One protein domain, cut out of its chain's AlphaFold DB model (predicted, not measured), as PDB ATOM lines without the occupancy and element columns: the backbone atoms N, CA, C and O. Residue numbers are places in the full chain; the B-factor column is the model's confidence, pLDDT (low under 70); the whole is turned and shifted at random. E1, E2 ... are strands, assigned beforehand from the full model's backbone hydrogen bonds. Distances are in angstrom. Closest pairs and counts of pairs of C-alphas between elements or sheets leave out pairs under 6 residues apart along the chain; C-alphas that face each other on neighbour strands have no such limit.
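AT A GLANCE: This is residues 40 to 174 and 214 to 222 of the 241 residues of the protein "neutral alpha-glucosidase AB-like" of Galleria mellonella (UniProt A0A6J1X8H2). Two twisted antiparallel sheets lie face to face as a sandwich, with their strands at only 14 degrees to each other: E1 to E5 make one sheet, E6 to E10 the other. The long loop of residues 100 to 121 joins the sheets, and its residues 107 to 116 stick out from the body. The printed part has 144 residues with ten named strands, E1 to E10 along the chain, and no named helix; the class is all strand, though under half of the residues, 62, are in named elements. The first sheet is branched at E3, and the second runs E6, E7, E8, E9, E10. The whole is compact, with a radius of gyration of the C-alphas of 15.4 A and spans of 43 by 37 by 28 A.

IN THESE COORDINATES: Begin with E4, residues 77 to 88, the longest strand: find C-alpha 77 at (82.435, 141.716, 39.842) and follow it 32.6 A to C-alpha 88 at (56.733, 121.903, 42.510). In the same sheet look for E3, residues 60 to 68, 25.6 A; E5, residues 93 to 99, 20.1 A; and the short E1, residues 47 to 49, and E2, residues 55 to 57. In the other sheet find E6, residues 122 to 128, 17.5 A; E7, residues 131 to 136, 16.8 A; E8, residues 141 to 145; E9, residues 150 to 154; and E10, residues 160 to 164, which ends with C-alpha 164 at (69.759, 128.847, 52.700).

HOW THE PARTS SIT: E2 to E5 form a meander, each strand the antiparallel neighbour of the one before. In the hairpin of E3 and E4, N 65 and O 81 are 2.9 A apart, within hydrogen-bond range. On the other side of E4, in its hairpin with E5, look for N 84 and O 96 at 2.8 A. E1 and E2 lie on one side of E3, E4 on the other; N 48 and O 66 are 2.8 A apart, as are N 55 and O 62. E6 to E10 form a second meander, with N 125 and O 133 at 2.8 A, N 134 and O 142 at 2.9 A, N 143 and O 152 at 2.9 A, and N 153 and O 162 at 2.8 A. Between the sheets, the closest C-alphas of E4 and E7 are those of Ala 87 and Asn 136, 6.1 A apart.

THE WHOLE: The C-alphas of Asp 73 and Gln 114, the two farthest apart, are 48.2 A from each other. Residues 175 to 213 are not printed, and C-alphas 174 and 214 are 6.3 A apart across the cut. Beyond it, residues 220 to 221 pair antiparallel with residues 163 to 164 of E10. The link from E5 to E6, 22 residues, is long. No printed residue is under 70 in pLDDT.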
ATOM      1  N   PHE A  40      86.233 127.675  55.133       92.69
ATOM      2  CA  PHE A  40      85.531 128.804  54.536       92.69
ATOM      3  C   PHE A  40      84.397 129.284  55.453       92.69
ATOM      4  O   PHE A  40      83.307 128.716  55.507       92.69
ATOM      5  N   LYS A  41      84.685 130.337  56.217       93.69
ATOM      6  CA  LYS A  41      83.745 131.012  57.121       93.69
ATOM      7  C   LYS A  41      83.861 132.520  56.907       93.69
ATOM      8  O   LYS A  41      84.550 133.184  57.680       93.69
ATOM      9  N   PRO A  42      83.301 133.040  55.805       91.62
ATOM     10  CA  PRO A  42      83.504 134.431  55.438       91.62
ATOM     11  C   PRO A  42      82.772 135.371  56.404       91.62
ATOM     12  O   PRO A  42      81.661 135.087  56.840       91.62
ATOM     13  N   GLU A  43      83.376 136.524  56.694       89.06
ATOM     14  CA  GLU A  43      82.707 137.599  57.444       89.06
ATOM     15  C   GLU A  43      81.692 138.364  56.575       89.06
ATOM     16  O   GLU A  43      80.734 138.941  57.090       89.06
ATOM     17  N   LYS A  44      81.899 138.375  55.250       88.56
ATOM     18  CA  LYS A  44      81.041 139.034  54.255       88.56
ATOM     19  C   LYS A  44      80.713 138.066  53.122       88.56
ATOM     20  O   LYS A  44      81.613 137.427  52.583       88.56
ATOM     21  N   SER A  45      79.446 137.992  52.712       89.94
ATOM     22  CA  SER A  45      79.079 137.234  51.512       89.94
ATOM     23  C   SER A  45      79.594 137.923  50.257       89.94
ATOM     24  O   SER A  45      79.420 139.129  50.097       89.94
ATOM     25  N   GLN A  46      80.135 137.139  49.331       94.00
ATOM     26  CA  GLN A  46      80.477 137.626  47.998       94.00
ATOM     27  C   GLN A  46      79.280 137.617  47.037       94.00
ATOM     28  O   GLN A  46      79.364 138.247  45.994       94.00
ATOM     29  N   TYR A  47      78.170 136.933  47.341       97.25
ATOM     30  CA  TYR A  47      77.070 136.732  46.386       97.25
ATOM     31  C   TYR A  47      76.014 137.838  46.454       97.25
ATOM     32  O   TYR A  47      75.453 138.118  47.514       97.25
ATOM     33  N   THR A  48      75.699 138.414  45.292       96.94
ATOM     34  CA  THR A  48      74.651 139.424  45.100       96.94
ATOM     35  C   THR A  48      73.686 139.001  43.994       96.94
ATOM     36  O   THR A  48      74.112 138.735  42.870       96.94
ATOM     37  N   LEU A  49      72.384 139.004  44.280       98.00
ATOM     38  CA  LEU A  49      71.326 138.879  43.271       98.00
ATOM     39  C   LEU A  49      71.117 140.203  42.528       98.00
ATOM     40  O   LEU A  49      70.834 141.223  43.159       98.00
ATOM     41  N   ASP A  50      71.130 140.186  41.196       96.81
ATOM     42  CA  ASP A  50      70.598 141.309  40.424       96.81
ATOM     43  C   ASP A  50      69.073 141.206  40.344       96.81
ATOM     44  O   ASP A  50      68.496 140.512  39.506       96.81
ATOM     45  N   ILE A  51      68.400 141.959  41.205       96.06
ATOM     46  CA  ILE A  51      66.941 141.993  41.271       96.06
ATOM     47  C   ILE A  51      66.323 142.464  39.936       96.06
ATOM     48  O   ILE A  51      65.193 142.102  39.600       96.06
ATOM     49  N   ASN A  52      67.026 143.278  39.143       95.44
ATOM     50  CA  ASN A  52      66.529 143.796  37.862       95.44
ATOM     51  C   ASN A  52      66.567 142.782  36.727       95.44
ATOM     52  O   ASN A  52      65.795 142.925  35.783       95.44
ATOM     53  N   SER A  53      67.357 141.727  36.876       96.75
ATOM     54  CA  SER A  53      67.440 140.624  35.921       96.75
ATOM     55  C   SER A  53      66.344 139.558  36.079       96.75
ATOM     56  O   SER A  53      66.328 138.588  35.326       96.75
ATOM     57  N   ILE A  54      65.439 139.703  37.058       97.06
ATOM     58  CA  ILE A  54      64.421 138.690  37.361       97.06
ATOM     59  C   ILE A  54      63.452 138.512  36.191       97.06
ATOM     60  O   ILE A  54      62.763 139.449  35.785       97.06
ATOM     61  N   ILE A  55      63.340 137.272  35.722       96.19
ATOM     62  CA  ILE A  55      62.394 136.829  34.701       96.19
ATOM     63  C   ILE A  55      61.542 135.713  35.301       96.19
ATOM     64  O   ILE A  55      62.070 134.728  35.817       96.19
ATOM     65  N   LEU A  56      60.219 135.851  35.218       95.19
ATOM     66  CA  LEU A  56      59.271 134.855  35.709       95.19
ATOM     67  C   LEU A  56      58.541 134.204  34.533       95.19
ATOM     68  O   LEU A  56      57.841 134.873  33.778       95.19
ATOM     69  N   ASN A  57      58.700 132.888  34.405       92.19
ATOM     70  CA  ASN A  57      58.144 132.062  33.338       92.19
ATOM     71  C   ASN A  57      57.249 130.978  33.948       92.19
ATOM     72  O   ASN A  57      57.672 129.833  34.095       92.19
ATOM     73  N   GLY A  58      56.023 131.340  34.331       88.88
ATOM     74  CA  GLY A  58      55.030 130.413  34.884       88.88
ATOM     75  C   GLY A  58      55.463 129.774  36.208       88.88
ATOM     76  O   GLY A  58      55.152 130.284  37.277       88.88
ATOM     77  N   ASN A  59      56.171 128.649  36.138       91.19
ATOM     78  CA  ASN A  59      56.645 127.857  37.277       91.19
ATOM     79  C   ASN A  59      58.107 128.125  37.672       91.19
ATOM     80  O   ASN A  59      58.598 127.537  38.637       91.19
ATOM     81  N   VAL A  60      58.823 128.958  36.908       96.31
ATOM     82  CA  VAL A  60      60.258 129.203  37.093       96.31
ATOM     83  C   VAL A  60      60.546 130.693  37.227       96.31
ATOM     84  O   VAL A  60      60.141 131.487  36.380       96.31
ATOM     85  N   LEU A  61      61.317 131.057  38.248       97.75
ATOM     86  CA  LEU A  61      61.989 132.346  38.369       97.75
ATOM     87  C   LEU A  61      63.461 132.176  37.985       97.75
ATOM     88  O   LEU A  61      64.155 131.323  38.537       97.75
ATOM     89  N   LEU A  62      63.934 132.998  37.052       98.31
ATOM     90  CA  LEU A  62      65.336 133.115  36.656       98.31
ATOM     91  C   LEU A  62      65.874 134.481  37.070       98.31
ATOM     92  O   LEU A  62      65.155 135.472  36.974       98.31
ATOM     93  N   ALA A  63      67.127 134.539  37.505       98.25
ATOM     94  CA  ALA A  63      67.813 135.786  37.819       98.25
ATOM     95  C   ALA A  63      69.331 135.623  37.697       98.25
ATOM     96  O   ALA A  63      69.866 134.529  37.874       98.25
ATOM     97  N   GLU A  64      70.031 136.713  37.433       98.38
ATOM     98  CA  GLU A  64      71.485 136.775  37.474       98.38
ATOM     99  C   GLU A  64      71.974 136.985  38.909       98.38
ATOM    100  O   GLU A  64      71.425 137.772  39.684       98.38
ATOM    101  N   VAL A  65      73.031 136.267  39.263       98.38
ATOM    102  CA  VAL A  65      73.752 136.406  40.526       98.38
ATOM    103  C   VAL A  65      75.209 136.674  40.194       98.38
ATOM    104  O   VAL A  65      75.790 136.015  39.338       98.38
ATOM    105  N   THR A  66      75.818 137.628  40.879       97.56
ATOM    106  CA  THR A  66      77.232 137.966  40.704       97.56
ATOM    107  C   THR A  66      77.988 137.767  42.000       97.56
ATOM    108  O   THR A  66      77.410 137.886  43.082       97.56
ATOM    109  N   THR A  67      79.277 137.457  41.899       96.25
ATOM    110  CA  THR A  67      80.177 137.542  43.050       96.25
ATOM    111  C   THR A  67      80.973 138.833  43.006       96.25
ATOM    112  O   THR A  67      81.444 139.214  41.934       96.25
ATOM    113  N   ILE A  68      81.162 139.475  44.154       93.31
ATOM    114  CA  ILE A  68      81.981 140.680  44.300       93.31
ATOM    115  C   ILE A  68      83.263 140.387  45.079       93.31
ATOM    116  O   ILE A  68      83.277 139.514  45.944       93.31
ATOM    117  N   ASP A  69      84.325 141.131  44.785       90.44
ATOM    118  CA  ASP A  69      85.516 141.173  45.632       90.44
ATOM    119  C   ASP A  69      85.167 141.809  46.984       90.44
ATOM    120  O   ASP A  69      84.677 142.939  47.049       90.44
ATOM    121  N   THR A  70      85.381 141.061  48.064       87.38
ATOM    122  CA  THR A  70      85.092 141.503  49.432       87.38
ATOM    123  C   THR A  70      86.284 142.168  50.122       87.38
ATOM    124  O   THR A  70      86.107 142.732  51.206       87.38
ATOM    125  N   GLU A  71      87.482 142.078  49.537       86.00
ATOM    126  CA  GLU A  71      88.732 142.624  50.082       86.00
ATOM    127  C   GLU A  71      89.003 144.049  49.584       86.00
ATOM    128  O   GLU A  71      89.586 144.860  50.305       86.00
ATOM    129  N   SER A  72      88.557 144.375  48.368       83.94
ATOM    130  CA  SER A  72      88.674 145.720  47.803       83.94
ATOM    131  C   SER A  72      87.552 146.656  48.264       83.94
ATOM    132  O   SER A  72      86.385 146.279  48.324       83.94
ATOM    133  N   ASP A  73      87.876 147.938  48.471       79.19
ATOM    134  CA  ASP A  73      86.866 148.997  48.647       79.19
ATOM    135  C   ASP A  73      86.049 149.247  47.365       79.19
ATOM    136  O   ASP A  73      84.986 149.873  47.390       79.19
ATOM    137  N   ARG A  74      86.555 148.798  46.208       84.06
ATOM    138  CA  ARG A  74      85.853 148.913  44.930       84.06
ATOM    139  C   ARG A  74      84.999 147.678  44.707       84.06
ATOM    140  O   ARG A  74      85.496 146.563  44.734       84.06
ATOM    141  N   ARG A  75      83.731 147.897  44.358       85.19
ATOM    142  CA  ARG A  75      82.822 146.824  43.952       85.19
ATOM    143  C   ARG A  75      83.213 146.287  42.571       85.19
ATOM    144  O   ARG A  75      82.736 146.781  41.551       85.19
ATOM    145  N   THR A  76      84.097 145.297  42.538       91.44
ATOM    146  CA  THR A  76      84.499 144.577  41.324       91.44
ATOM    147  C   THR A  76      83.750 143.253  41.245       91.44
ATOM    148  O   THR A  76      83.729 142.475  42.195       91.44
ATOM    149  N   VAL A  77      83.095 143.001  40.110       93.88
ATOM    150  CA  VAL A  77      82.435 141.716  39.842       93.88
ATOM    151  C   VAL A  77      83.491 140.700  39.410       93.88
ATOM    152  O   VAL A  77      84.295 140.992  38.526       93.88
ATOM    153  N   LEU A  78      83.469 139.514  40.018       93.94
ATOM    154  CA  LEU A  78      84.403 138.421  39.743       93.94
ATOM    155  C   LEU A  78      83.787 137.361  38.819       93.94
ATOM    156  O   LEU A  78      84.385 137.000  37.810       93.94
ATOM    157  N   TRP A  79      82.580 136.882  39.137       96.19
ATOM    158  CA  TRP A  79      81.931 135.770  38.436       96.19
ATOM    159  C   TRP A  79      80.431 136.015  38.288       96.19
ATOM    160  O   TRP A  79      79.820 136.687  39.121       96.19
ATOM    161  N   ASN A  80      79.839 135.446  37.234       97.25
ATOM    162  CA  ASN A  80      78.421 135.580  36.905       97.25
ATOM    163  C   ASN A  80      77.746 134.206  36.904       97.25
ATOM    164  O   ASN A  80      78.256 133.247  36.322       97.25
ATOM    165  N   TYR A  81      76.563 134.141  37.497       98.06
ATOM    166  CA  TYR A  81      75.765 132.939  37.674       98.06
ATOM    167  C   TYR A  81      74.312 133.200  37.278       98.06
ATOM    168  O   TYR A  81      73.835 134.332  37.307       98.06
ATOM    169  N   ILE A  82      73.601 132.129  36.949       98.19
ATOM    170  CA  ILE A  82      72.159 132.098  36.754       98.19
ATOM    171  C   ILE A  82      71.547 131.313  37.908       98.19
ATOM    172  O   ILE A  82      71.805 130.118  38.078       98.19
ATOM    173  N   LEU A  83      70.729 132.007  38.689       98.50
ATOM    174  CA  LEU A  83      69.836 131.434  39.678       98.50
ATOM    175  C   LEU A  83      68.541 131.006  38.992       98.50
ATOM    176  O   LEU A  83      67.929 131.779  38.254       98.50
ATOM    177  N   LYS A  84      68.096 129.794  39.297       98.25
ATOM    178  CA  LYS A  84      66.799 129.255  38.908       98.25
ATOM    179  C   LYS A  84      66.075 128.747  40.148       98.25
ATOM    180  O   LYS A  84      66.558 127.852  40.833       98.25
ATOM    181  N   LEU A  85      64.898 129.300  40.412       98.31
ATOM    182  CA  LEU A  85      63.980 128.850  41.453       98.31
ATOM    183  C   LEU A  85      62.730 128.281  40.781       98.31
ATOM    184  O   LEU A  85      62.097 128.967  39.984       98.31
ATOM    185  N   SER A  86      62.378 127.035  41.086       97.31
ATOM    186  CA  SER A  86      61.168 126.377  40.568       97.31
ATOM    187  C   SER A  86      60.278 125.925  41.721       97.31
ATOM    188  O   SER A  86      60.799 125.409  42.708       97.31
ATOM    189  N   ALA A  87      58.962 126.095  41.600       96.12
ATOM    190  CA  ALA A  87      57.992 125.518  42.528       96.12
ATOM    191  C   ALA A  87      57.469 124.196  41.964       96.12
ATOM    192  O   ALA A  87      57.381 124.028  40.743       96.12
ATOM    193  N   LEU A  88      57.152 123.257  42.851       95.50
ATOM    194  CA  LEU A  88      56.733 121.903  42.510       95.50
ATOM    195  C   LEU A  88      55.386 121.565  43.166       95.50
ATOM    196  O   LEU A  88      55.037 122.105  44.218       95.50
ATOM    197  N   GLU A  89      54.617 120.667  42.541       94.81
ATOM    198  CA  GLU A  89      53.274 120.271  43.011       94.81
ATOM    199  C   GLU A  89      53.283 119.576  44.385       94.81
ATOM    200  O   GLU A  89      52.244 119.473  45.033       94.81
ATOM    201  N   ASP A  90      54.432 119.104  44.858       91.50
ATOM    202  CA  ASP A  90      54.600 118.452  46.162       91.50
ATOM    203  C   ASP A  90      54.917 119.439  47.300       91.50
ATOM    204  O   ASP A  90      55.414 119.037  48.350       91.50
ATOM    205  N   SER A  91      54.621 120.730  47.103       89.12
ATOM    206  CA  SER A  91      54.899 121.809  48.062       89.12
ATOM    207  C   SER A  91      56.381 122.104  48.282       89.12
ATOM    208  O   SER A  91      56.728 122.808  49.230       89.12
ATOM    209  N   THR A  92      57.258 121.618  47.403       91.44
ATOM    210  CA  THR A  92      58.691 121.902  47.475       91.44
ATOM    211  C   THR A  92      59.125 122.979  46.485       91.44
ATOM    212  O   THR A  92      58.435 123.323  45.519       91.44
ATOM    213  N   PHE A  93      60.309 123.531  46.743       95.81
ATOM    214  CA  PHE A  93      61.007 124.421  45.830       95.81
ATOM    215  C   PHE A  93      62.348 123.806  45.453       95.81
ATOM    216  O   PHE A  93      63.043 123.230  46.290       95.81
ATOM    217  N   ARG A  94      62.743 123.986  44.195       96.31
ATOM    218  CA  ARG A  94      64.055 123.595  43.681       96.31
ATOM    219  C   ARG A  94      64.870 124.844  43.377       96.31
ATOM    220  O   ARG A  94      64.459 125.654  42.547       96.31
ATOM    221  N   VAL A  95      66.013 124.976  44.047       98.06
ATOM    222  CA  VAL A  95      66.988 126.053  43.836       98.06
ATOM    223  C   VAL A  95      68.168 125.497  43.054       98.06
ATOM    224  O   VAL A  95      68.762 124.498  43.449       98.06
ATOM    225  N   GLU A  96      68.516 126.140  41.947       97.50
ATOM    226  CA  GLU A  96      69.665 125.784  41.118       97.50
ATOM    227  C   GLU A  96      70.495 127.048  40.863       97.50
ATOM    228  O   GLU A  96      69.945 128.091  40.514       97.50
ATOM    229  N   LEU A  97      71.816 126.962  41.022       97.81
ATOM    230  CA  LEU A  97      72.752 128.046  40.726       97.81
ATOM    231  C   LEU A  97      73.842 127.506  39.803       97.81
ATOM    232  O   LEU A  97      74.561 126.582  40.172       97.81
ATOM    233  N   ASN A  98      73.955 128.070  38.604       96.75
ATOM    234  CA  ASN A  98      74.938 127.647  37.606       96.75
ATOM    235  C   ASN A  98      75.761 128.836  37.127       96.75
ATOM    236  O   ASN A  98      75.246 129.944  37.063       96.75
ATOM    237  N   GLU A  99      77.021 128.621  36.762       96.56
ATOM    238  CA  GLU A  99      77.814 129.648  36.076       96.56
ATOM    239  C   GLU A  99      77.113 130.054  34.770       96.56
ATOM    240  O   GLU A  99      76.604 129.201  34.043       96.56
ATOM    241  N   LYS A 100      77.072 131.358  34.476       95.88
ATOM    242  CA  LYS A 100      76.414 131.898  33.274       95.88
ATOM    243  C   LYS A 100      77.130 131.462  31.995       95.88
ATOM    244  O   LYS A 100      76.483 131.124  31.009       95.88
ATOM    245  N   GLU A 101      78.460 131.438  32.038       94.44
ATOM    246  CA  GLU A 101      79.336 131.062  30.924       94.44
ATOM    247  C   GLU A 101      80.417 130.085  31.420       94.44
ATOM    248  O   GLU A 101      81.567 130.472  31.633       94.44
ATOM    249  N   PRO A 102      80.065 128.812  31.681       95.19
ATOM    250  CA  PRO A 102      81.016 127.854  32.224       95.19
ATOM    251  C   PRO A 102      82.026 127.409  31.159       95.19
ATOM    252  O   PRO A 102      81.678 127.219  29.992       95.19
ATOM    253  N   LEU A 103      83.273 127.136  31.569       94.25
ATOM    254  CA  LEU A 103      84.284 126.540  30.678       94.25
ATOM    255  C   LEU A 103      83.853 125.163  30.139       94.25
ATOM    256  O   LEU A 103      84.261 124.764  29.050       94.25
ATOM    257  N   TYR A 104      83.053 124.434  30.915       94.06
ATOM    258  CA  TYR A 104      82.415 123.170  30.561       94.06
ATOM    259  C   TYR A 104      81.197 122.945  31.459       94.06
ATOM    260  O   TYR A 104      81.141 123.447  32.577       94.06
ATOM    261  N   ALA A 105      80.228 122.152  31.004       94.12
ATOM    262  CA  ALA A 105      79.053 121.849  31.815       94.12
ATOM    263  C   ALA A 105      79.440 121.134  33.124       94.12
ATOM    264  O   ALA A 105      80.160 120.126  33.107       94.12
ATOM    265  N   ARG A 106      78.923 121.639  34.251       94.38
ATOM    266  CA  ARG A 106      78.967 120.937  35.537       94.38
ATOM    267  C   ARG A 106      78.054 119.719  35.494       94.38
ATOM    268  O   ARG A 106      77.067 119.682  34.760       94.38
ATOM    269  N   TYR A 107      78.411 118.703  36.269       94.00
ATOM    270  CA  TYR A 107      77.625 117.480  36.335       94.00
ATOM    271  C   TYR A 107      76.242 117.750  36.949       94.00
ATOM    272  O   TYR A 107      76.141 118.354  38.013       94.00
ATOM    273  N   VAL A 108      75.190 117.255  36.294       91.75
ATOM    274  CA  VAL A 108      73.815 117.234  36.810       91.75
ATOM    275  C   VAL A 108      73.419 115.775  36.999       91.75
ATOM    276  O   VAL A 108      73.604 114.956  36.097       91.75
ATOM    277  N   THR A 109      72.899 115.427  38.174       89.19
ATOM    278  CA  THR A 109      72.580 114.041  38.532       89.19
ATOM    279  C   THR A 109      71.480 113.475  37.635       89.19
ATOM    280  O   THR A 109      70.361 113.982  37.639       89.19
ATOM    281  N   GLN A 110      71.772 112.394  36.909       87.06
ATOM    282  CA  GLN A 110      70.839 111.813  35.929       87.06
ATOM    283  C   GLN A 110      69.955 110.690  36.490       87.06
ATOM    284  O   GLN A 110      68.923 110.382  35.909       87.06
ATOM    285  N   LEU A 111      70.365 110.054  37.594       88.81
ATOM    286  CA  LEU A 111      69.761 108.799  38.076       88.81
ATOM    287  C   LEU A 111      69.058 108.919  39.436       88.81
ATOM    288  O   LEU A 111      68.525 107.933  39.933       88.81
ATOM    289  N   ALA A 112      69.078 110.101  40.055       88.94
ATOM    290  CA  ALA A 112      68.480 110.305  41.375       88.94
ATOM    291  C   ALA A 112      66.953 110.486  41.315       88.94
ATOM    292  O   ALA A 112      66.248 110.133  42.257       88.94
ATOM    293  N   LEU A 113      66.441 111.026  40.206       88.44
ATOM    294  CA  LEU A 113      65.018 111.273  40.000       88.44
ATOM    295  C   LEU A 113      64.415 110.131  39.188       88.44
ATOM    296  O   LEU A 113      64.902 109.811  38.107       88.44
ATOM    297  N   GLN A 114      63.336 109.531  39.690       88.75
ATOM    298  CA  GLN A 114      62.592 108.530  38.921       88.75
ATOM    299  C   GLN A 114      61.903 109.172  37.711       88.75
ATOM    300  O   GLN A 114      61.924 108.615  36.613       88.75
ATOM    301  N   HIS A 115      61.325 110.358  37.911       90.25
ATOM    302  CA  HIS A 115      60.649 111.169  36.902       90.25
ATOM    303  C   HIS A 115      60.942 112.651  37.152       90.25
ATOM    304  O   HIS A 115      61.278 113.029  38.277       90.25
ATOM    305  N   GLU A 116      60.782 113.489  36.127       90.31
ATOM    306  CA  GLU A 116      60.843 114.941  36.306       90.31
ATOM    307  C   GLU A 116      59.724 115.405  37.259       90.31
ATOM    308  O   GLU A 116      58.552 115.080  37.016       90.31
ATOM    309  N   PRO A 117      60.053 116.134  38.344       93.19
ATOM    310  CA  PRO A 117      59.063 116.660  39.272       93.19
ATOM    311  C   PRO A 117      58.045 117.554  38.566       93.19
ATOM    312  O   PRO A 117      58.392 118.353  37.691       93.19
ATOM    313  N   ARG A 118      56.772 117.431  38.949       95.56
ATOM    314  CA  ARG A 118      55.699 118.207  38.323       95.56
ATOM    315  C   ARG A 118      55.762 119.668  38.770       95.56
ATOM    316  O   ARG A 118      55.849 119.918  39.973       95.56
ATOM    317  N   PRO A 119      55.717 120.620  37.828       96.31
ATOM    318  CA  PRO A 119      55.854 122.029  38.149       96.31
ATOM    319  C   PRO A 119      54.586 122.612  38.781       96.31
ATOM    320  O   PRO A 119      53.485 122.351  38.304       96.31
ATOM    321  N   ASP A 120      54.758 123.475  39.781       96.38
ATOM    322  CA  ASP A 120      53.722 124.371  40.302       96.38
ATOM    323  C   ASP A 120      54.015 125.827  39.900       96.38
ATOM    324  O   ASP A 120      55.158 126.201  39.639       96.38
ATOM    325  N   GLY A 121      52.985 126.667  39.823       95.94
ATOM    326  CA  GLY A 121      53.129 128.078  39.465       95.94
ATOM    327  C   GLY A 121      53.872 128.876  40.535       95.94
ATOM    328  O   GLY A 121      53.669 128.660  41.727       95.94
ATOM    329  N   ILE A 122      54.702 129.827  40.103       96.25
ATOM    330  CA  ILE A 122      55.328 130.839  40.960       96.25
ATOM    331  C   ILE A 122      54.683 132.187  40.660       96.25
ATOM    332  O   ILE A 122      54.608 132.611  39.511       96.25
ATOM    333  N   ASN A 123      54.294 132.903  41.709       95.31
ATOM    334  CA  ASN A 123      53.788 134.265  41.628       95.31
ATOM    335  C   ASN A 123      54.740 135.216  42.357       95.31
ATOM    336  O   ASN A 123      55.060 135.012  43.531       95.31
ATOM    337  N   LEU A 124      55.177 136.271  41.666       96.19
ATOM    338  CA  LEU A 124      55.939 137.360  42.272       96.19
ATOM    339  C   LEU A 124      54.992 138.244  43.092       96.19
ATOM    340  O   LEU A 124      54.063 138.830  42.544       96.19
ATOM    341  N   VAL A 125      55.240 138.337  44.397       95.50
ATOM    342  CA  VAL A 125      54.442 139.142  45.333       95.50
ATOM    343  C   VAL A 125      55.028 140.538  45.474       95.50
ATOM    344  O   VAL A 125      54.306 141.525  45.359       95.50
ATOM    345  N   SER A 126      56.335 140.635  45.720       96.12
ATOM    346  CA  SER A 126      57.007 141.926  45.842       96.12
ATOM    347  C   SER A 126      58.471 141.864  45.419       96.12
ATOM    348  O   SER A 126      59.094 140.799  45.364       96.12
ATOM    349  N   LYS A 127      58.992 143.039  45.070       95.06
ATOM    350  CA  LYS A 127      60.366 143.279  44.635       95.06
ATOM    351  C   LYS A 127      60.773 144.667  45.130       95.06
ATOM    352  O   LYS A 127      60.715 145.646  44.388       95.06
ATOM    353  N   ASP A 128      61.112 144.760  46.406       92.88
ATOM    354  CA  ASP A 128      61.375 146.019  47.097       92.88
ATOM    355  C   ASP A 128      62.433 145.832  48.189       92.88
ATOM    356  O   ASP A 128      62.672 144.723  48.658       92.88
ATOM    357  N   ASN A 129      63.102 146.923  48.576       91.62
ATOM    358  CA  ASN A 129      64.017 146.951  49.724       91.62
ATOM    359  C   ASN A 129      65.104 145.855  49.719       91.62
ATOM    360  O   ASN A 129      65.438 145.292  50.759       91.62
ATOM    361  N   GLY A 130      65.648 145.529  48.541       94.81
ATOM    362  CA  GLY A 130      66.680 144.496  48.417       94.81
ATOM    363  C   GLY A 130      66.161 143.063  48.585       94.81
ATOM    364  O   GLY A 130      66.962 142.147  48.759       94.81
ATOM    365  N   LYS A 131      64.840 142.855  48.553       97.69
ATOM    366  CA  LYS A 131      64.191 141.554  48.720       97.69
ATOM    367  C   LYS A 131      63.227 141.250  47.579       97.69
ATOM    368  O   LYS A 131      62.623 142.137  46.978       97.69
ATOM    369  N   VAL A 132      63.080 139.962  47.304       98.06
ATOM    370  CA  VAL A 132      62.132 139.401  46.344       98.06
ATOM    371  C   VAL A 132      61.263 138.416  47.096       98.06
ATOM    372  O   VAL A 132      61.777 137.485  47.710       98.06
ATOM    373  N   VAL A 133      59.953 138.607  47.046       97.62
ATOM    374  CA  VAL A 133      58.999 137.702  47.682       97.62
ATOM    375  C   VAL A 133      58.232 136.979  46.595       97.62
ATOM    376  O   VAL A 133      57.582 137.614  45.764       97.62
ATOM    377  N   VAL A 134      58.286 135.652  46.613       96.81
ATOM    378  CA  VAL A 134      57.502 134.799  45.719       96.81
ATOM    379  C   VAL A 134      56.643 133.827  46.507       96.81
ATOM    380  O   VAL A 134      56.969 133.463  47.638       96.81
ATOM    381  N   THR A 135      55.543 133.399  45.901       95.62
ATOM    382  CA  THR A 135      54.652 132.376  46.453       95.62
ATOM    383  C   THR A 135      54.349 131.319  45.406       95.62
ATOM    384  O   THR A 135      54.297 131.638  44.218       95.62
ATOM    385  N   ASN A 136      54.158 130.072  45.830       94.44
ATOM    386  CA  ASN A 136      53.596 129.045  44.956       94.44
ATOM    387  C   ASN A 136      52.056 129.045  45.017       94.44
ATOM    388  O   ASN A 136      51.462 129.734  45.853       94.44
ATOM    389  N   ASN A 137      51.385 128.271  44.161       93.62
ATOM    390  CA  ASN A 137      49.913 128.231  44.139       93.62
ATOM    391  C   ASN A 137      49.311 127.588  45.399       93.62
ATOM    392  O   ASN A 137      48.117 127.718  45.661       93.62
ATOM    393  N   GLN A 138      50.132 126.895  46.182       90.31
ATOM    394  CA  GLN A 138      49.737 126.212  47.412       90.31
ATOM    395  C   GLN A 138      49.884 127.085  48.668       90.31
ATOM    396  O   GLN A 138      49.532 126.638  49.763       90.31
ATOM    397  N   GLY A 139      50.383 128.318  48.518       89.50
ATOM    398  CA  GLY A 139      50.505 129.312  49.587       89.50
ATOM    399  C   GLY A 139      51.841 129.317  50.334       89.50
ATOM    400  O   GLY A 139      51.986 130.083  51.283       89.50
ATOM    401  N   HIS A 140      52.824 128.514  49.922       93.69
ATOM    402  CA  HIS A 140      54.182 128.583  50.465       93.69
ATOM    403  C   HIS A 140      54.921 129.792  49.905       93.69
ATOM    404  O   HIS A 140      54.789 130.123  48.724       93.69
ATOM    405  N   LYS A 141      55.721 130.442  50.750       95.75
ATOM    406  CA  LYS A 141      56.396 131.706  50.439       95.75
ATOM    407  C   LYS A 141      57.908 131.535  50.511       95.75
ATOM    408  O   LYS A 141      58.419 130.924  51.444       95.75
ATOM    409  N   VAL A 142      58.620 132.140  49.565       97.94
ATOM    410  CA  VAL A 142      60.081 132.264  49.588       97.94
ATOM    411  C   VAL A 142      60.445 133.740  49.570       97.94
ATOM    412  O   VAL A 142      59.951 134.497  48.731       97.94
ATOM    413  N   VAL A 143      61.308 134.151  50.494       98.19
ATOM    414  CA  VAL A 143      61.901 135.491  50.518       98.19
ATOM    415  C   VAL A 143      63.367 135.368  50.131       98.19
ATOM    416  O   VAL A 143      64.143 134.706  50.814       98.19
ATOM    417  N   ILE A 144      63.748 136.008  49.028       98.56
ATOM    418  CA  ILE A 144      65.126 136.069  48.544       98.56
ATOM    419  C   ILE A 144      65.677 137.447  48.896       98.56
ATOM    420  O   ILE A 144      65.206 138.457  48.373       98.56
ATOM    421  N   THR A 145      66.654 137.507  49.795       98.44
ATOM    422  CA  THR A 145      67.429 138.729  50.057       98.44
ATOM    423  C   THR A 145      68.565 138.803  49.049       98.44
ATOM    424  O   THR A 145      69.226 137.797  48.805       98.44
ATOM    425  N   ALA A 146      68.764 139.966  48.433       97.38
ATOM    426  CA  ALA A 146      69.689 140.117  47.319       97.38
ATOM    427  C   ALA A 146      71.155 140.231  47.746       97.38
ATOM    428  O   ALA A 146      72.013 139.661  47.079       97.38
ATOM    429  N   GLU A 147      71.436 140.951  48.834       94.88
ATOM    430  CA  GLU A 147      72.792 141.202  49.327       94.88
ATOM    431  C   GLU A 147      72.795 141.302  50.866       94.88
ATOM    432  O   GLU A 147      72.188 142.228  51.410       94.88
ATOM    433  N   PRO A 148      73.448 140.367  51.582       95.00
ATOM    434  CA  PRO A 148      73.996 139.108  51.066       95.00
ATOM    435  C   PRO A 148      72.888 138.190  50.519       95.00
ATOM    436  O   PRO A 148      71.768 138.189  51.038       95.00
ATOM    437  N   LEU A 149      73.197 137.413  49.473       98.12
ATOM    438  CA  LEU A 149      72.242 136.464  48.893       98.12
ATOM    439  C   LEU A 149      71.775 135.457  49.954       98.12
ATOM    440  O   LEU A 149      72.581 134.667  50.438       98.12
ATOM    441  N   LYS A 150      70.482 135.442  50.275       98.19
ATOM    442  CA  LYS A 150      69.890 134.543  51.281       98.19
ATOM    443  C   LYS A 150      68.482 134.136  50.868       98.19
ATOM    444  O   LYS A 150      67.743 134.968  50.342       98.19
ATOM    445  N   PHE A 151      68.093 132.897  51.152       98.62
ATOM    446  CA  PHE A 151      66.746 132.389  50.876       98.62
ATOM    447  C   PHE A 151      66.072 131.967  52.173       98.62
ATOM    448  O   PHE A 151      66.639 131.183  52.922       98.62
ATOM    449  N   GLU A 152      64.858 132.442  52.414       98.44
ATOM    450  CA  GLU A 152      64.040 132.062  53.565       98.44
ATOM    451  C   GLU A 152      62.753 131.412  53.053       98.44
ATOM    452  O   GLU A 152      61.953 132.058  52.368       98.44
ATOM    453  N   PHE A 153      62.566 130.132  53.365       97.88
ATOM    454  CA  PHE A 153      61.395 129.342  52.998       97.88
ATOM    455  C   PHE A 153      60.425 129.326  54.167       97.88
ATOM    456  O   PHE A 153      60.783 128.917  55.270       97.88
ATOM    457  N   TYR A 154      59.199 129.764  53.915       95.75
ATOM    458  CA  TYR A 154      58.162 129.869  54.928       95.75
ATOM    459  C   TYR A 154      57.145 128.741  54.782       95.75
ATOM    460  O   TYR A 154      56.760 128.353  53.670       95.75
ATOM    461  N   ASP A 155      56.680 128.248  55.922       89.38
ATOM    462  CA  ASP A 155      55.561 127.324  55.993       89.38
ATOM    463  C   ASP A 155      54.212 128.052  55.786       89.38
ATOM    464  O   ASP A 155      54.151 129.250  55.489       89.38
ATOM    465  N   LYS A 156      53.100 127.320  55.927       87.00
ATOM    466  CA  LYS A 156      51.749 127.891  55.777       87.00
ATOM    467  C   LYS A 156      51.312 128.754  56.965       87.00
ATOM    468  O   LYS A 156      50.388 129.550  56.805       87.00
ATOM    469  N   ASN A 157      51.952 128.612  58.124       89.31
ATOM    470  CA  ASN A 157      51.682 129.420  59.315       89.31
ATOM    471  C   ASN A 157      52.409 130.772  59.253       89.31
ATOM    472  O   ASN A 157      52.083 131.687  60.007       89.31
ATOM    473  N   GLY A 158      53.355 130.919  58.320       90.00
ATOM    474  CA  GLY A 158      54.175 132.113  58.160       90.00
ATOM    475  C   GLY A 158      55.470 132.067  58.968       90.00
ATOM    476  O   GLY A 158      56.104 133.112  59.120       90.00
ATOM    477  N   GLU A 159      55.869 130.889  59.441       93.06
ATOM    478  CA  GLU A 159      57.109 130.628  60.172       93.06
ATOM    479  C   GLU A 159      58.221 130.208  59.197       93.06
ATOM    480  O   GLU A 159      57.950 129.679  58.114       93.06
ATOM    481  N   VAL A 160      59.482 130.489  59.538       96.31
ATOM    482  CA  VAL A 160      60.630 130.182  58.669       96.31
ATOM    483  C   VAL A 160      61.039 128.726  58.870       96.31
ATOM    484  O   VAL A 160      61.651 128.381  59.873       96.31
ATOM    485  N   ALA A 161      60.746 127.878  57.888       94.25
ATOM    486  CA  ALA A 161      61.039 126.450  57.955       94.25
ATOM    487  C   ALA A 161      62.502 126.124  57.610       94.25
ATOM    488  O   ALA A 161      63.123 125.275  58.247       94.25
ATOM    489  N   VAL A 162      63.051 126.773  56.577       97.12
ATOM    490  CA  VAL A 162      64.415 126.526  56.083       97.12
ATOM    491  C   VAL A 162      65.040 127.840  55.636       97.12
ATOM    492  O   VAL A 162      64.388 128.643  54.963       97.12
ATOM    493  N   VAL A 163      66.315 128.044  55.956       98.38
ATOM    494  CA  VAL A 163      67.114 129.160  55.435       98.38
ATOM    495  C   VAL A 163      68.301 128.607  54.662       98.38
ATOM    496  O   VAL A 163      68.997 127.718  55.144       98.38
ATOM    497  N   LEU A 164      68.542 129.129  53.460       98.50
ATOM    498  CA  LEU A 164      69.759 128.847  52.700       98.50
ATOM    499  C   LEU A 164      70.682 130.056  52.746       98.50
ATOM    500  O   LEU A 164      70.242 131.186  52.496       98.50
ATOM    501  N   ASN A 165      71.967 129.780  52.954       97.50
ATOM    502  CA  ASN A 165      73.051 130.755  52.947       97.50
ATOM    503  C   ASN A 165      72.949 131.830  54.045       97.50
ATOM    504  O   ASN A 165      73.221 133.006  53.803       97.50
ATOM    505  N   GLU A 166      72.534 131.448  55.252       96.19
ATOM    506  CA  GLU A 166      72.443 132.366  56.394       96.19
ATOM    507  C   GLU A 166      73.829 132.836  56.848       96.19
ATOM    508  O   GLU A 166      74.047 134.022  57.097       96.19
ATOM    509  N   ASN A 167      74.784 131.911  56.880       95.44
ATOM    510  CA  ASN A 167      76.164 132.132  57.302       95.44
ATOM    511  C   ASN A 167      77.084 132.503  56.133       95.44
ATOM    512  O   ASN A 167      78.305 132.509  56.284       95.44
ATOM    513  N   SER A 168      76.511 132.806  54.963       96.31
ATOM    514  CA  SER A 168      77.255 133.175  53.757       96.31
ATOM    515  C   SER A 168      78.262 132.111  53.286       96.31
ATOM    516  O   SER A 168      79.271 132.462  52.680       96.31
ATOM    517  N   GLN A 169      78.013 130.819  53.542       96.31
ATOM    518  CA  GLN A 169      78.922 129.721  53.177       96.31
ATOM    519  C   GLN A 169      78.659 129.139  51.783       96.31
ATOM    520  O   GLN A 169      79.285 128.142  51.402       96.31
ATOM    521  N   LEU A 170      77.756 129.751  51.011       97.25
ATOM    522  CA  LEU A 170      77.654 129.523  49.578       97.25
ATOM    523  C   LEU A 170      79.008 129.827  48.938       97.25
ATOM    524  O   LEU A 170      79.506 130.950  49.011       97.25
ATOM    525  N   LEU A 171      79.585 128.823  48.290       95.94
ATOM    526  CA  LEU A 171      80.774 128.967  47.465       95.94
ATOM    527  C   LEU A 171      80.664 128.016  46.286       95.94
ATOM    528  O   LEU A 171      80.448 126.822  46.462       95.94
ATOM    529  N   VAL A 172      80.849 128.548  45.089       96.19
ATOM    530  CA  VAL A 172      81.031 127.782  43.859       96.19
ATOM    531  C   VAL A 172      82.453 128.069  43.405       96.19
ATOM    532  O   VAL A 172      82.746 129.192  42.999       96.19
ATOM    533  N   GLU A 173      83.353 127.090  43.528       95.12
ATOM    534  CA  GLU A 173      84.729 127.242  43.045       95.12
ATOM    535  C   GLU A 173      84.685 127.396  41.514       95.12
ATOM    536  O   GLU A 173      84.256 126.455  40.838       95.12
ATOM    537  N   PRO A 174      85.062 128.562  40.957       92.75
ATOM    538  CA  PRO A 174      84.870 128.860  39.542       92.75
ATOM    539  C   PRO A 174      85.768 127.984  38.675       92.75
ATOM    540  O   PRO A 174      86.915 127.702  39.033       92.75
ATOM    541  N   GLU A 214      86.627 122.590  41.691       95.31
ATOM    542  CA  GLU A 214      85.262 122.782  41.178       95.31
ATOM    543  C   GLU A 214      84.188 122.469  42.238       95.31
ATOM    544  O   GLU A 214      83.034 122.202  41.902       95.31
ATOM    545  N   ALA A 215      84.554 122.471  43.523       95.88
ATOM    546  CA  ALA A 215      83.646 122.134  44.609       95.88
ATOM    547  C   ALA A 215      82.573 123.212  44.834       95.88
ATOM    548  O   ALA A 215      82.732 124.380  44.474       95.88
ATOM    549  N   ILE A 216      81.465 122.789  45.443       96.25
ATOM    550  CA  ILE A 216      80.324 123.639  45.784       96.25
ATOM    551  C   ILE A 216      80.014 123.451  47.273       96.25
ATOM    552  O   ILE A 216      80.027 122.325  47.770       96.25
ATOM    553  N   SER A 217      79.735 124.547  47.969       96.31
ATOM    554  CA  SER A 217      79.317 124.601  49.371       96.31
ATOM    555  C   SER A 217      78.068 125.462  49.506       96.31
ATOM    556  O   SER A 217      77.876 126.382  48.715       96.31
ATOM    557  N   LEU A 218      77.239 125.162  50.503       97.00
ATOM    558  CA  LEU A 218      76.078 125.943  50.917       97.00
ATOM    559  C   LEU A 218      75.717 125.551  52.353       97.00
ATOM    560  O   LEU A 218      75.642 124.359  52.654       97.00
ATOM    561  N   ASP A 219      75.454 126.528  53.218       96.38
ATOM    562  CA  ASP A 219      74.851 126.272  54.524       96.38
ATOM    563  C   ASP A 219      73.319 126.272  54.463       96.38
ATOM    564  O   ASP A 219      72.698 127.044  53.724       96.38
ATOM    565  N   VAL A 220      72.727 125.379  55.257       97.50
ATOM    566  CA  VAL A 220      71.281 125.195  55.396       97.50
ATOM    567  C   VAL A 220      70.941 125.228  56.880       97.50
ATOM    568  O   VAL A 220      71.441 124.398  57.643       97.50
ATOM    569  N   SER A 221      70.085 126.164  57.279       97.25
ATOM    570  CA  SER A 221      69.607 126.306  58.655       97.25
ATOM    571  C   SER A 221      68.159 125.838  58.778       97.25
ATOM    572  O   SER A 221      67.333 126.090  57.897       97.25
ATOM    573  N   PHE A 222      67.849 125.213  59.913       96.00
ATOM    574  CA  PHE A 222      66.507 124.790  60.313       96.00
ATOM    575  C   PHE A 222      66.177 125.450  61.664       96.00
ATOM    576  O   PHE A 222      66.482 124.861  62.699       96.00
TER     577      PHE A 222